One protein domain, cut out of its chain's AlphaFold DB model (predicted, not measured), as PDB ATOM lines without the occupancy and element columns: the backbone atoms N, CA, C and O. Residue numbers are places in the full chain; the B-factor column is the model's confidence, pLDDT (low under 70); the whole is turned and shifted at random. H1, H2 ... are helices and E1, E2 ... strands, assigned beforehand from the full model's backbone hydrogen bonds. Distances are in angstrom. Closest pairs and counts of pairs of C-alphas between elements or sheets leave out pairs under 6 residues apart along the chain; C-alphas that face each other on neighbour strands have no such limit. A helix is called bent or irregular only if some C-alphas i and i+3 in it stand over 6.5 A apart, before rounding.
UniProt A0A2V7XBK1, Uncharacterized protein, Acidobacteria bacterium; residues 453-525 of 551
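Overview. This is residues 453 to 525 of the 551 residues of an uncharacterized protein of Acidobacteria bacterium (UniProt A0A2V7XBK1). A long two-stranded hairpin, E1 and E2, runs along the length of the domain, and a short hairpin, E4 and E3, sits beside E2 and widens it into a sheet of four strands. Helix H1 stands at the end of the sheet where E2 ends, and H2 folds back from H1 and packs on E4. The printed part has 73 residues, with two named helices and four named strands in the order E1, E2, H1, H2, E3, E4. The sheet's order is E1, E2, E4, E3, antiparallel throughout, and the class is mixed, helices and strands. The whole is compact, with a radius of gyration of the C-alphas of 12.8 A, and elongated, spanning 41 by 25 by 21 A.

Arrangement. E1, residues 453 to 461, and E2, residues 467 to 476, form a hairpin at 172 degrees; N 454 and O 474, 2.8 A apart, and N 470 and O 458, 2.7 A apart, are within hydrogen-bond range. E4, residues 519 to 523, is the antiparallel neighbour of E2, at 166 degrees: C-alphas 472 and 521 face each other at 5.3 A, but no backbone N and O across this pair are within hydrogen-bond range. E3, residues 514 to 516, forms a hairpin with E4, with N 514 and O 521 at 2.8 A. E1 and E3 are the edge strands. H1, residues 478 to 489, and H2, residues 492 to 502, are on the sheet, in two layers, helices on one face of a sheet. H1 has a height over the sheet of 9.0 A and is over none of the strands, only just, with 2 of its C-alphas falling on E2. H1 and E4 are near each other, with 6 pairs of C-alphas within 10 A. The closest C-alphas of H2 and E4, those of Ala 499 and Ala 522, are 6.5 A apart. H1 and H2 are close but not clearly touching, Phe 487 and Trp 495 having the closest C-alphas at 7.1 A, with a shallow tilt of 31 degrees, opposite ways. E2, H1, H2 and E3 make a split strand-helix-strand unit, two strands running the same way with helices between and E4 between them in the sheet; its crossover is right-handed. Each O i to N i+4 pair of H1 is within hydrogen-bond range; in H2, 5 of 7 are.

Along the chain. E1 starts at C-alpha 453 (47.432, -39.836, -2.994) and is 25.1 A long; E2 is 27.9 A. H1 measures 17.0 A and H2 15.6 A; H2 is irregular, with C-alphas 493 and 496 7.2 A apart. E3 is 6.7 A long, and E4, 12.7 A, ends at C-alpha 523 (33.171, -49.206, -6.024).

Size, cuts and confidence. The C-alphas farthest apart, those of Asp 463 and Arg 489, are 41.0 A apart. The printed part has no cut. The link from H2 to E3, 11 residues, is long; the other links are tight. The mean pLDDT of the printed part is 74.7, and residues 504 to 525 are under 70.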
ATOM      1  N   GLU A 453      48.623 -39.015  -3.109       89.12
ATOM      2  CA  GLU A 453      47.432 -39.836  -2.994       89.12
ATOM      3  C   GLU A 453      46.255 -38.898  -2.720       89.12
ATOM      4  O   GLU A 453      46.265 -38.124  -1.761       89.12
ATOM      5  N   HIS A 454      45.241 -38.954  -3.574       87.00
ATOM      6  CA  HIS A 454      43.980 -38.262  -3.367       87.00
ATOM      7  C   HIS A 454      42.860 -39.290  -3.252       87.00
ATOM      8  O   HIS A 454      42.625 -40.069  -4.178       87.00
ATOM      9  N   SER A 455      42.154 -39.268  -2.123       86.50
ATOM     10  CA  SER A 455      40.989 -40.108  -1.874       86.50
ATOM     11  C   SER A 455      39.733 -39.253  -1.730       86.50
ATOM     12  O   SER A 455      39.656 -38.351  -0.899       86.50
ATOM     13  N   GLU A 456      38.726 -39.540  -2.551       86.50
ATOM     14  CA  GLU A 456      37.399 -38.943  -2.437       86.50
ATOM     15  C   GLU A 456      36.407 -40.016  -1.998       86.50
ATOM     16  O   GLU A 456      36.208 -41.019  -2.686       86.50
ATOM     17  N   VAL A 457      35.784 -39.807  -0.838       86.31
ATOM     18  CA  VAL A 457      34.810 -40.732  -0.259       86.31
ATOM     19  C   VAL A 457      33.452 -40.047  -0.213       86.31
ATOM     20  O   VAL A 457      33.251 -39.080   0.517       86.31
ATOM     21  N   THR A 458      32.494 -40.577  -0.965       88.69
ATOM     22  CA  THR A 458      31.101 -40.121  -0.936       88.69
ATOM     23  C   THR A 458      30.228 -41.237  -0.395       88.69
ATOM     24  O   THR A 458      30.145 -42.306  -0.989       88.69
ATOM     25  N   GLY A 459      29.586 -41.022   0.754       87.69
ATOM     26  CA  GLY A 459      28.842 -42.086   1.422       87.69
ATOM     27  C   GLY A 459      27.493 -41.668   1.982       87.69
ATOM     28  O   GLY A 459      27.210 -40.488   2.177       87.69
ATOM     29  N   LYS A 460      26.652 -42.670   2.235       90.31
ATOM     30  CA  LYS A 460      25.376 -42.546   2.938       90.31
ATOM     31  C   LYS A 460      25.321 -43.575   4.054       90.31
ATOM     32  O   LYS A 460      25.661 -44.736   3.843       90.31
ATOM     33  N   ILE A 461      24.868 -43.141   5.223       89.75
ATOM     34  CA  ILE A 461      24.557 -44.024   6.344       89.75
ATOM     35  C   ILE A 461      23.042 -44.204   6.365       89.75
ATOM     36  O   ILE A 461      22.311 -43.217   6.284       89.75
ATOM     37  N   ASN A 462      22.570 -45.446   6.417       86.50
ATOM     38  CA  ASN A 462      21.140 -45.731   6.537       86.50
ATOM     39  C   ASN A 462      20.693 -45.845   8.009       86.50
ATOM     40  O   ASN A 462      21.512 -45.828   8.927       86.50
ATOM     41  N   ASP A 463      19.390 -46.031   8.223       86.75
ATOM     42  CA  ASP A 463      18.762 -46.047   9.554       86.75
ATOM     43  C   ASP A 463      19.260 -47.171  10.487       86.75
ATOM     44  O   ASP A 463      19.040 -47.115  11.695       86.75
ATOM     45  N   ILE A 464      19.948 -48.188   9.951       88.19
ATOM     46  CA  ILE A 464      20.553 -49.285  10.727       88.19
ATOM     47  C   ILE A 464      22.068 -49.108  10.931       88.19
ATOM     48  O   ILE A 464      22.739 -50.038  11.375       88.19
ATOM     49  N   GLY A 465      22.625 -47.942  10.584       83.75
ATOM     50  CA  GLY A 465      24.051 -47.636  10.728       83.75
ATOM     51  C   GLY A 465      24.949 -48.217   9.630       83.75
ATOM     52  O   GLY A 465      26.170 -48.204   9.770       83.75
ATOM     53  N   LYS A 466      24.384 -48.727   8.527       81.44
ATOM     54  CA  LYS A 466      25.164 -49.248   7.394       81.44
ATOM     55  C   LYS A 466      25.707 -48.084   6.564       81.44
ATOM     56  O   LYS A 466      24.918 -47.315   6.014       81.44
ATOM     57  N   LEU A 467      27.030 -48.004   6.433       81.69
ATOM     58  CA  LEU A 467      27.707 -47.100   5.506       81.69
ATOM     59  C   LEU A 467      27.775 -47.728   4.108       81.69
ATOM     60  O   LEU A 467      28.357 -48.795   3.922       81.69
ATOM     61  N   GLU A 468      27.219 -47.040   3.120       82.69
ATOM     62  CA  GLU A 468      27.484 -47.287   1.703       82.69
ATOM     63  C   GLU A 468      28.338 -46.137   1.178       82.69
ATOM     64  O   GLU A 468      27.895 -44.992   1.218       82.69
ATOM     65  N   ALA A 469      29.556 -46.429   0.720       80.75
ATOM     66  CA  ALA A 469      30.516 -45.424   0.279       80.75
ATOM     67  C   ALA A 469      31.047 -45.723  -1.127       80.75
ATOM     68  O   ALA A 469      31.399 -46.853  -1.458       80.75
ATOM     69  N   HIS A 470      31.134 -44.685  -1.948       83.12
ATOM     70  CA  HIS A 470      31.885 -44.672  -3.189       83.12
ATOM     71  C   HIS A 470      33.234 -44.009  -2.927       83.12
ATOM     72  O   HIS A 470      33.283 -42.858  -2.489       83.12
ATOM     73  N   VAL A 471      34.306 -44.759  -3.173       81.25
ATOM     74  CA  VAL A 471      35.677 -44.326  -2.925       81.25
ATOM     75  C   VAL A 471      36.411 -44.212  -4.254       81.25
ATOM     76  O   VAL A 471      36.473 -45.164  -5.035       81.25
ATOM     77  N   GLN A 472      36.980 -43.045  -4.514       81.12
ATOM     78  CA  GLN A 472      37.833 -42.799  -5.663       81.12
ATOM     79  C   GLN A 472      39.250 -42.526  -5.181       81.12
ATOM     80  O   GLN A 472      39.454 -41.622  -4.378       81.12
ATOM     81  N   TYR A 473      40.212 -43.279  -5.712       83.12
ATOM     82  CA  TYR A 473      41.630 -43.049  -5.477       83.12
ATOM     83  C   TYR A 473      42.314 -42.535  -6.742       83.12
ATOM     84  O   TYR A 473      42.153 -43.089  -7.837       83.12
ATOM     85  N   GLU A 474      43.125 -41.500  -6.578       85.56
ATOM     86  CA  GLU A 474      44.095 -41.044  -7.562       85.56
ATOM     87  C   GLU A 474      45.484 -41.082  -6.926       85.56
ATOM     88  O   GLU A 474      45.740 -40.406  -5.936       85.56
ATOM     89  N   PHE A 475      46.369 -41.887  -7.508       87.25
ATOM     90  CA  PHE A 475      47.760 -42.018  -7.085       87.25
ATOM     91  C   PHE A 475      48.659 -41.448  -8.171       87.25
ATOM     92  O   PHE A 475      48.454 -41.759  -9.350       87.25
ATOM     93  N   ARG A 476      49.668 -40.667  -7.783       89.12
ATOM     94  CA  ARG A 476      50.742 -40.160  -8.647       89.12
ATOM     95  C   ARG A 476      52.096 -40.458  -8.017       89.12
ATOM     96  O   ARG A 476      52.219 -40.450  -6.796       89.12
ATOM     97  N   GLY A 477      53.104 -40.695  -8.855       89.38
ATOM     98  CA  GLY A 477      54.465 -40.983  -8.398       89.38
ATOM     99  C   GLY A 477      54.759 -42.478  -8.272       89.38
ATOM    100  O   GLY A 477      54.270 -43.285  -9.066       89.38
ATOM    101  N   ASP A 478      55.575 -42.868  -7.295       91.00
ATOM    102  CA  ASP A 478      56.011 -44.266  -7.146       91.00
ATOM    103  C   ASP A 478      54.855 -45.245  -6.894       91.00
ATOM    104  O   ASP A 478      54.838 -46.354  -7.438       91.00
ATOM    105  N   GLU A 479      53.859 -44.833  -6.109       88.19
ATOM    106  CA  GLU A 479      52.682 -45.657  -5.827       88.19
ATOM    107  C   GLU A 479      51.833 -45.884  -7.083       88.19
ATOM    108  O   GLU A 479      51.342 -46.990  -7.319       88.19
ATOM    109  N   GLU A 480      51.755 -44.883  -7.968       90.19
ATOM    110  CA  GLU A 480      51.120 -45.022  -9.279       90.19
ATOM    111  C   GLU A 480      51.806 -46.118 -10.105       90.19
ATOM    112  O   GLU A 480      51.136 -47.002 -10.646       90.19
ATOM    113  N   LEU A 481      53.140 -46.092 -10.195       89.12
ATOM    114  CA  LEU A 481      53.912 -47.100 -10.927       89.12
ATOM    115  C   LEU A 481      53.716 -48.501 -10.328       89.12
ATOM    116  O   LEU A 481      53.498 -49.469 -11.067       89.12
ATOM    117  N   MET A 482      53.768 -48.613  -9.001       89.38
ATOM    118  CA  MET A 482      53.579 -49.873  -8.288       89.38
ATOM    119  C   MET A 482      52.188 -50.464  -8.558       89.38
ATOM    120  O   MET A 482      52.079 -51.602  -9.024       89.38
ATOM    121  N   LEU A 483      51.124 -49.679  -8.374       88.06
ATOM    122  CA  LEU A 483      49.750 -50.123  -8.613       88.06
ATOM    123  C   LEU A 483      49.506 -50.465 -10.081       88.06
ATOM    124  O   LEU A 483      48.926 -51.510 -10.384       88.06
ATOM    125  N   ARG A 484      49.989 -49.641 -11.019       89.44
ATOM    126  CA  ARG A 484      49.901 -49.945 -12.454       89.44
ATOM    127  C   ARG A 484      50.572 -51.278 -12.789       89.44
ATOM    128  O   ARG A 484      50.029 -52.041 -13.589       89.44
ATOM    129  N   SER A 485      51.703 -51.580 -12.151       87.19
ATOM    130  CA  SER A 485      52.419 -52.848 -12.325       87.19
ATOM    131  C   SER A 485      51.617 -54.033 -11.783       87.19
ATOM    132  O   SER A 485      51.517 -55.060 -12.454       87.19
ATOM    133  N   ILE A 486      50.979 -53.882 -10.618       86.62
ATOM    134  CA  ILE A 486      50.098 -54.906 -10.037       86.62
ATOM    135  C   ILE A 486      48.900 -55.164 -10.957       86.62
ATOM    136  O   ILE A 486      48.679 -56.299 -11.376       86.62
ATOM    137  N   PHE A 487      48.153 -54.126 -11.345       86.50
ATOM    138  CA  PHE A 487      46.962 -54.272 -12.193       86.50
ATOM    139  C   PHE A 487      47.270 -54.776 -13.610       86.50
ATOM    140  O   PHE A 487      46.383 -55.315 -14.272       86.50
ATOM    141  N   ARG A 488      48.510 -54.615 -14.088       84.62
ATOM    142  CA  ARG A 488      48.980 -55.200 -15.352       84.62
ATOM    143  C   ARG A 488      49.170 -56.715 -15.258       84.62
ATOM    144  O   ARG A 488      48.908 -57.394 -16.246       84.62
ATOM    145  N   ARG A 489      49.613 -57.232 -14.107       82.38
ATOM    146  CA  ARG A 489      49.911 -58.664 -13.898       82.38
ATOM    147  C   ARG A 489      48.721 -59.450 -13.362       82.38
ATOM    148  O   ARG A 489      48.545 -60.616 -13.698       82.38
ATOM    149  N   VAL A 490      47.905 -58.822 -12.520       84.62
ATOM    150  CA  VAL A 490      46.756 -59.480 -11.901       84.62
ATOM    151  C   VAL A 490      45.605 -59.556 -12.912       84.62
ATOM    152  O   VAL A 490      45.185 -58.513 -13.424       84.62
ATOM    153  N   PRO A 491      45.047 -60.753 -13.187       86.25
ATOM    154  CA  PRO A 491      43.861 -60.890 -14.024       86.25
ATOM    155  C   PRO A 491      42.692 -60.075 -13.476       86.25
ATOM    156  O   PRO A 491      42.503 -59.988 -12.262       86.25
ATOM    157  N   GLN A 492      41.861 -59.535 -14.365       82.69
ATOM    158  CA  GLN A 492      40.747 -58.664 -13.979       82.69
ATOM    159  C   GLN A 492      39.782 -59.311 -12.968       82.69
ATOM    160  O   GLN A 492      39.256 -58.618 -12.100       82.69
ATOM    161  N   SER A 493      39.602 -60.637 -13.014       86.81
ATOM    162  CA  SER A 493      38.790 -61.394 -12.046       86.81
ATOM    163  C   SER A 493      39.273 -61.262 -10.598       86.81
ATOM    164  O   SER A 493      38.491 -61.434  -9.672       86.81
ATOM    165  N   ASN A 494      40.554 -60.946 -10.402       84.88
ATOM    166  CA  ASN A 494      41.203 -60.874  -9.096       84.88
ATOM    167  C   ASN A 494      41.451 -59.423  -8.649       84.88
ATOM    168  O   ASN A 494      42.005 -59.200  -7.574       84.88
ATOM    169  N   TRP A 495      41.043 -58.425  -9.443       84.75
ATOM    170  CA  TRP A 495      41.217 -57.008  -9.099       84.75
ATOM    171  C   TRP A 495      40.459 -56.606  -7.837       84.75
ATOM    172  O   TRP A 495      40.942 -55.752  -7.101       84.75
ATOM    173  N   GLN A 496      39.310 -57.233  -7.564       82.50
ATOM    174  CA  GLN A 496      38.554 -56.985  -6.336       82.50
ATOM    175  C   GLN A 496      39.424 -57.238  -5.098       82.50
ATOM    176  O   GLN A 496      39.539 -56.364  -4.251       82.50
ATOM    177  N   ARG A 497      40.145 -58.364  -5.068       81.62
ATOM    178  CA  ARG A 497      41.054 -58.716  -3.972       81.62
ATOM    179  C   ARG A 497      42.223 -57.739  -3.826       81.62
ATOM    180  O   ARG A 497      42.665 -57.461  -2.718       81.62
ATOM    181  N   VAL A 498      42.731 -57.210  -4.940       82.00
ATOM    182  CA  VAL A 498      43.758 -56.153  -4.907       82.00
ATOM    183  C   VAL A 498      43.190 -54.888  -4.264       82.00
ATOM    184  O   VAL A 498      43.828 -54.321  -3.386       82.00
ATOM    185  N   ALA A 499      41.981 -54.471  -4.646       79.69
ATOM    186  CA  ALA A 499      41.334 -53.304  -4.052       79.69
ATOM    187  C   ALA A 499      40.929 -53.505  -2.586       79.69
ATOM    188  O   ALA A 499      41.004 -52.556  -1.815       79.69
ATOM    189  N   GLU A 500      40.536 -54.713  -2.182       79.31
ATOM    190  CA  GLU A 500      40.293 -55.058  -0.774       79.31
ATOM    191  C   GLU A 500      41.573 -54.889   0.053       79.31
ATOM    192  O   GLU A 500      41.532 -54.289   1.122       79.31
ATOM    193  N   ASN A 501      42.725 -55.322  -0.477       77.94
ATOM    194  CA  ASN A 501      44.026 -55.147   0.178       77.94
ATOM    195  C   ASN A 501      44.462 -53.675   0.287       77.94
ATOM    196  O   ASN A 501      45.123 -53.308   1.254       77.94
ATOM    197  N   ILE A 502      44.102 -52.833  -0.686       75.50
ATOM    198  CA  ILE A 502      44.346 -51.381  -0.618       75.50
ATOM    199  C   ILE A 502      43.436 -50.742   0.449       75.50
ATOM    200  O   ILE A 502      43.860 -49.859   1.185       75.50
ATOM    201  N   ASN A 503      42.204 -51.241   0.594       71.44
ATOM    202  CA  ASN A 503      41.174 -50.692   1.481       71.44
ATOM    203  C   ASN A 503      41.101 -51.338   2.875       71.44
ATOM    204  O   ASN A 503      40.102 -51.155   3.575       71.44
ATOM    205  N   VAL A 504      42.133 -52.067   3.320       65.56
ATOM    206  CA  VAL A 504      42.116 -52.800   4.606       65.56
ATOM    207  C   VAL A 504      41.752 -51.898   5.794       65.56
ATOM    208  O   VAL A 504      41.107 -52.357   6.732       65.56
ATOM    209  N   GLY A 505      42.101 -50.607   5.741       61.66
ATOM    210  CA  GLY A 505      41.757 -49.634   6.783       61.66
ATOM    211  C   GLY A 505      40.281 -49.208   6.836       61.66
ATOM    212  O   GLY A 505      39.823 -48.789   7.894       61.66
ATOM    213  N   LEU A 506      39.532 -49.316   5.732       61.59
ATOM    214  CA  LEU A 506      38.107 -48.949   5.661       61.59
ATOM    215  C   LEU A 506      37.176 -50.139   5.954       61.59
ATOM    216  O   LEU A 506      36.060 -49.936   6.434       61.59
ATOM    217  N   GLY A 507      37.646 -51.367   5.709       61.69
ATOM    218  CA  GLY A 507      36.871 -52.598   5.881       61.69
ATOM    219  C   GLY A 507      35.700 -52.754   4.894       61.69
ATOM    220  O   GLY A 507      35.338 -51.833   4.165       61.69
ATOM    221  N   GLY A 508      35.088 -53.944   4.886       63.72
ATOM    222  CA  GLY A 508      33.892 -54.268   4.094       63.72
ATOM    223  C   GLY A 508      34.143 -54.749   2.655       63.72
ATOM    224  O   GLY A 508      35.271 -54.768   2.170       63.72
ATOM    225  N   ASP A 509      33.070 -55.189   1.989       65.44
ATOM    226  CA  ASP A 509      33.136 -55.821   0.662       65.44
ATOM    227  C   ASP A 509      33.288 -54.813  -0.495       65.44
ATOM    228  O   ASP A 509      32.557 -53.817  -0.600       65.44
ATOM    229  N   VAL A 510      34.186 -55.121  -1.438       65.25
ATOM    230  CA  VAL A 510      34.396 -54.329  -2.661       65.25
ATOM    231  C   VAL A 510      33.538 -54.849  -3.816       65.25
ATOM    232  O   VAL A 510      33.580 -56.024  -4.145       65.25
ATOM    233  N   THR A 511      32.776 -53.990  -4.507       65.25
ATOM    234  CA  THR A 511      31.921 -54.395  -5.645       65.25
ATOM    235  C   THR A 511      31.815 -53.323  -6.736       65.25
ATOM    236  O   THR A 511      31.435 -52.203  -6.433       65.25
ATOM    237  N   HIS A 512      31.946 -53.685  -8.020       62.72
ATOM    238  CA  HIS A 512      31.873 -52.791  -9.204       62.72
ATOM    239  C   HIS A 512      33.122 -51.923  -9.479       62.72
ATOM    240  O   HIS A 512      33.032 -50.748  -9.830       62.72
ATOM    241  N   LEU A 513      34.303 -52.527  -9.386       62.19
ATOM    242  CA  LEU A 513      35.589 -51.902  -9.704       62.19
ATOM    243  C   LEU A 513      35.689 -51.478 -11.189       62.19
ATOM    244  O   LEU A 513      35.355 -52.248 -12.092       62.19
ATOM    245  N   ARG A 514      36.154 -50.250 -11.453       62.59
ATOM    246  CA  ARG A 514      36.357 -49.679 -12.798       62.59
ATOM    247  C   ARG A 514      37.706 -48.976 -12.897       62.59
ATOM    248  O   ARG A 514      38.054 -48.170 -12.055       62.59
ATOM    249  N   ARG A 515      38.459 -49.185 -13.972       59.44
ATOM    250  CA  ARG A 515      39.694 -48.426 -14.230       59.44
ATOM    251  C   ARG A 515      39.443 -47.329 -15.262       59.44
ATOM    252  O   ARG A 515      38.837 -47.586 -16.298       59.44
ATOM    253  N   TYR A 516      39.978 -46.141 -15.019       56.19
ATOM    254  CA  TYR A 516      40.014 -45.023 -15.956       56.19
ATOM    255  C   TYR A 516      41.453 -44.789 -16.419       56.19
ATOM    256  O   TYR A 516      42.412 -45.144 -15.737       56.19
ATOM    257  N   LYS A 517      41.627 -44.175 -17.597       46.59
ATOM    258  CA  LYS A 517      42.958 -43.903 -18.179       46.59
ATOM    259  C   LYS A 517      43.873 -43.047 -17.276       46.59
ATOM    260  O   LYS A 517      45.071 -43.031 -17.528       46.59
ATOM    261  N   ARG A 518      43.325 -42.380 -16.250       39.62
ATOM    262  CA  ARG A 518      44.053 -41.562 -15.263       39.62
ATOM    263  C   ARG A 518      43.841 -41.962 -13.786       39.62
ATOM    264  O   ARG A 518      44.482 -41.366 -12.940       39.62
ATOM    265  N   ALA A 519      42.986 -42.944 -13.464       34.19
ATOM    266  CA  ALA A 519      42.666 -43.312 -12.070       34.19
ATOM    267  C   ALA A 519      42.092 -44.739 -11.954       34.19
ATOM    268  O   ALA A 519      41.429 -45.219 -12.876       34.19
ATOM    269  N   VAL A 520      42.281 -45.417 -10.822       34.72
ATOM    270  CA  VAL A 520      41.625 -46.703 -10.517       34.72
ATOM    271  C   VAL A 520      40.414 -46.420  -9.619       34.72
ATOM    272  O   VAL A 520      40.575 -45.886  -8.533       34.72
ATOM    273  N   HIS A 521      39.197 -46.750 -10.055       35.50
ATOM    274  CA  HIS A 521      37.986 -46.667  -9.227       35.50
ATOM    275  C   HIS A 521      37.669 -48.042  -8.635       35.50
ATOM    276  O   HIS A 521      37.530 -49.024  -9.366       35.50
ATOM    277  N   ALA A 522      37.478 -48.112  -7.323       33.59
ATOM    278  CA  ALA A 522      36.913 -49.273  -6.652       33.59
ATOM    279  C   ALA A 522      35.576 -48.857  -6.049       33.59
ATOM    280  O   ALA A 522      35.501 -48.048  -5.136       33.59
ATOM    281  N   LEU A 523      34.495 -49.395  -6.592       27.52
ATOM    282  CA  LEU A 523      33.171 -49.206  -6.024       27.52
ATOM    283  C   LEU A 523      33.084 -50.256  -4.888       27.52
ATOM    284  O   LEU A 523      33.517 -51.394  -5.070       27.52
ATOM    285  N   LEU A 524      32.673 -49.868  -3.679       29.00
ATOM    286  CA  LEU A 524      32.473 -50.777  -2.542       29.00
ATOM    287  C   LEU A 524      30.978 -50.849  -2.231       29.00
ATOM    288  O   LEU A 524      30.318 -49.821  -2.102       29.00
ATOM    289  N   ARG A 525      30.431 -52.060  -2.093       24.94
ATOM    290  CA  ARG A 525      29.149 -52.275  -1.411       24.94
ATOM    291  C   ARG A 525      29.478 -53.056  -0.153       24.94
ATOM    292  O   ARG A 525      29.423 -54.277  -0.181       24.94
TER     293      ARG A 525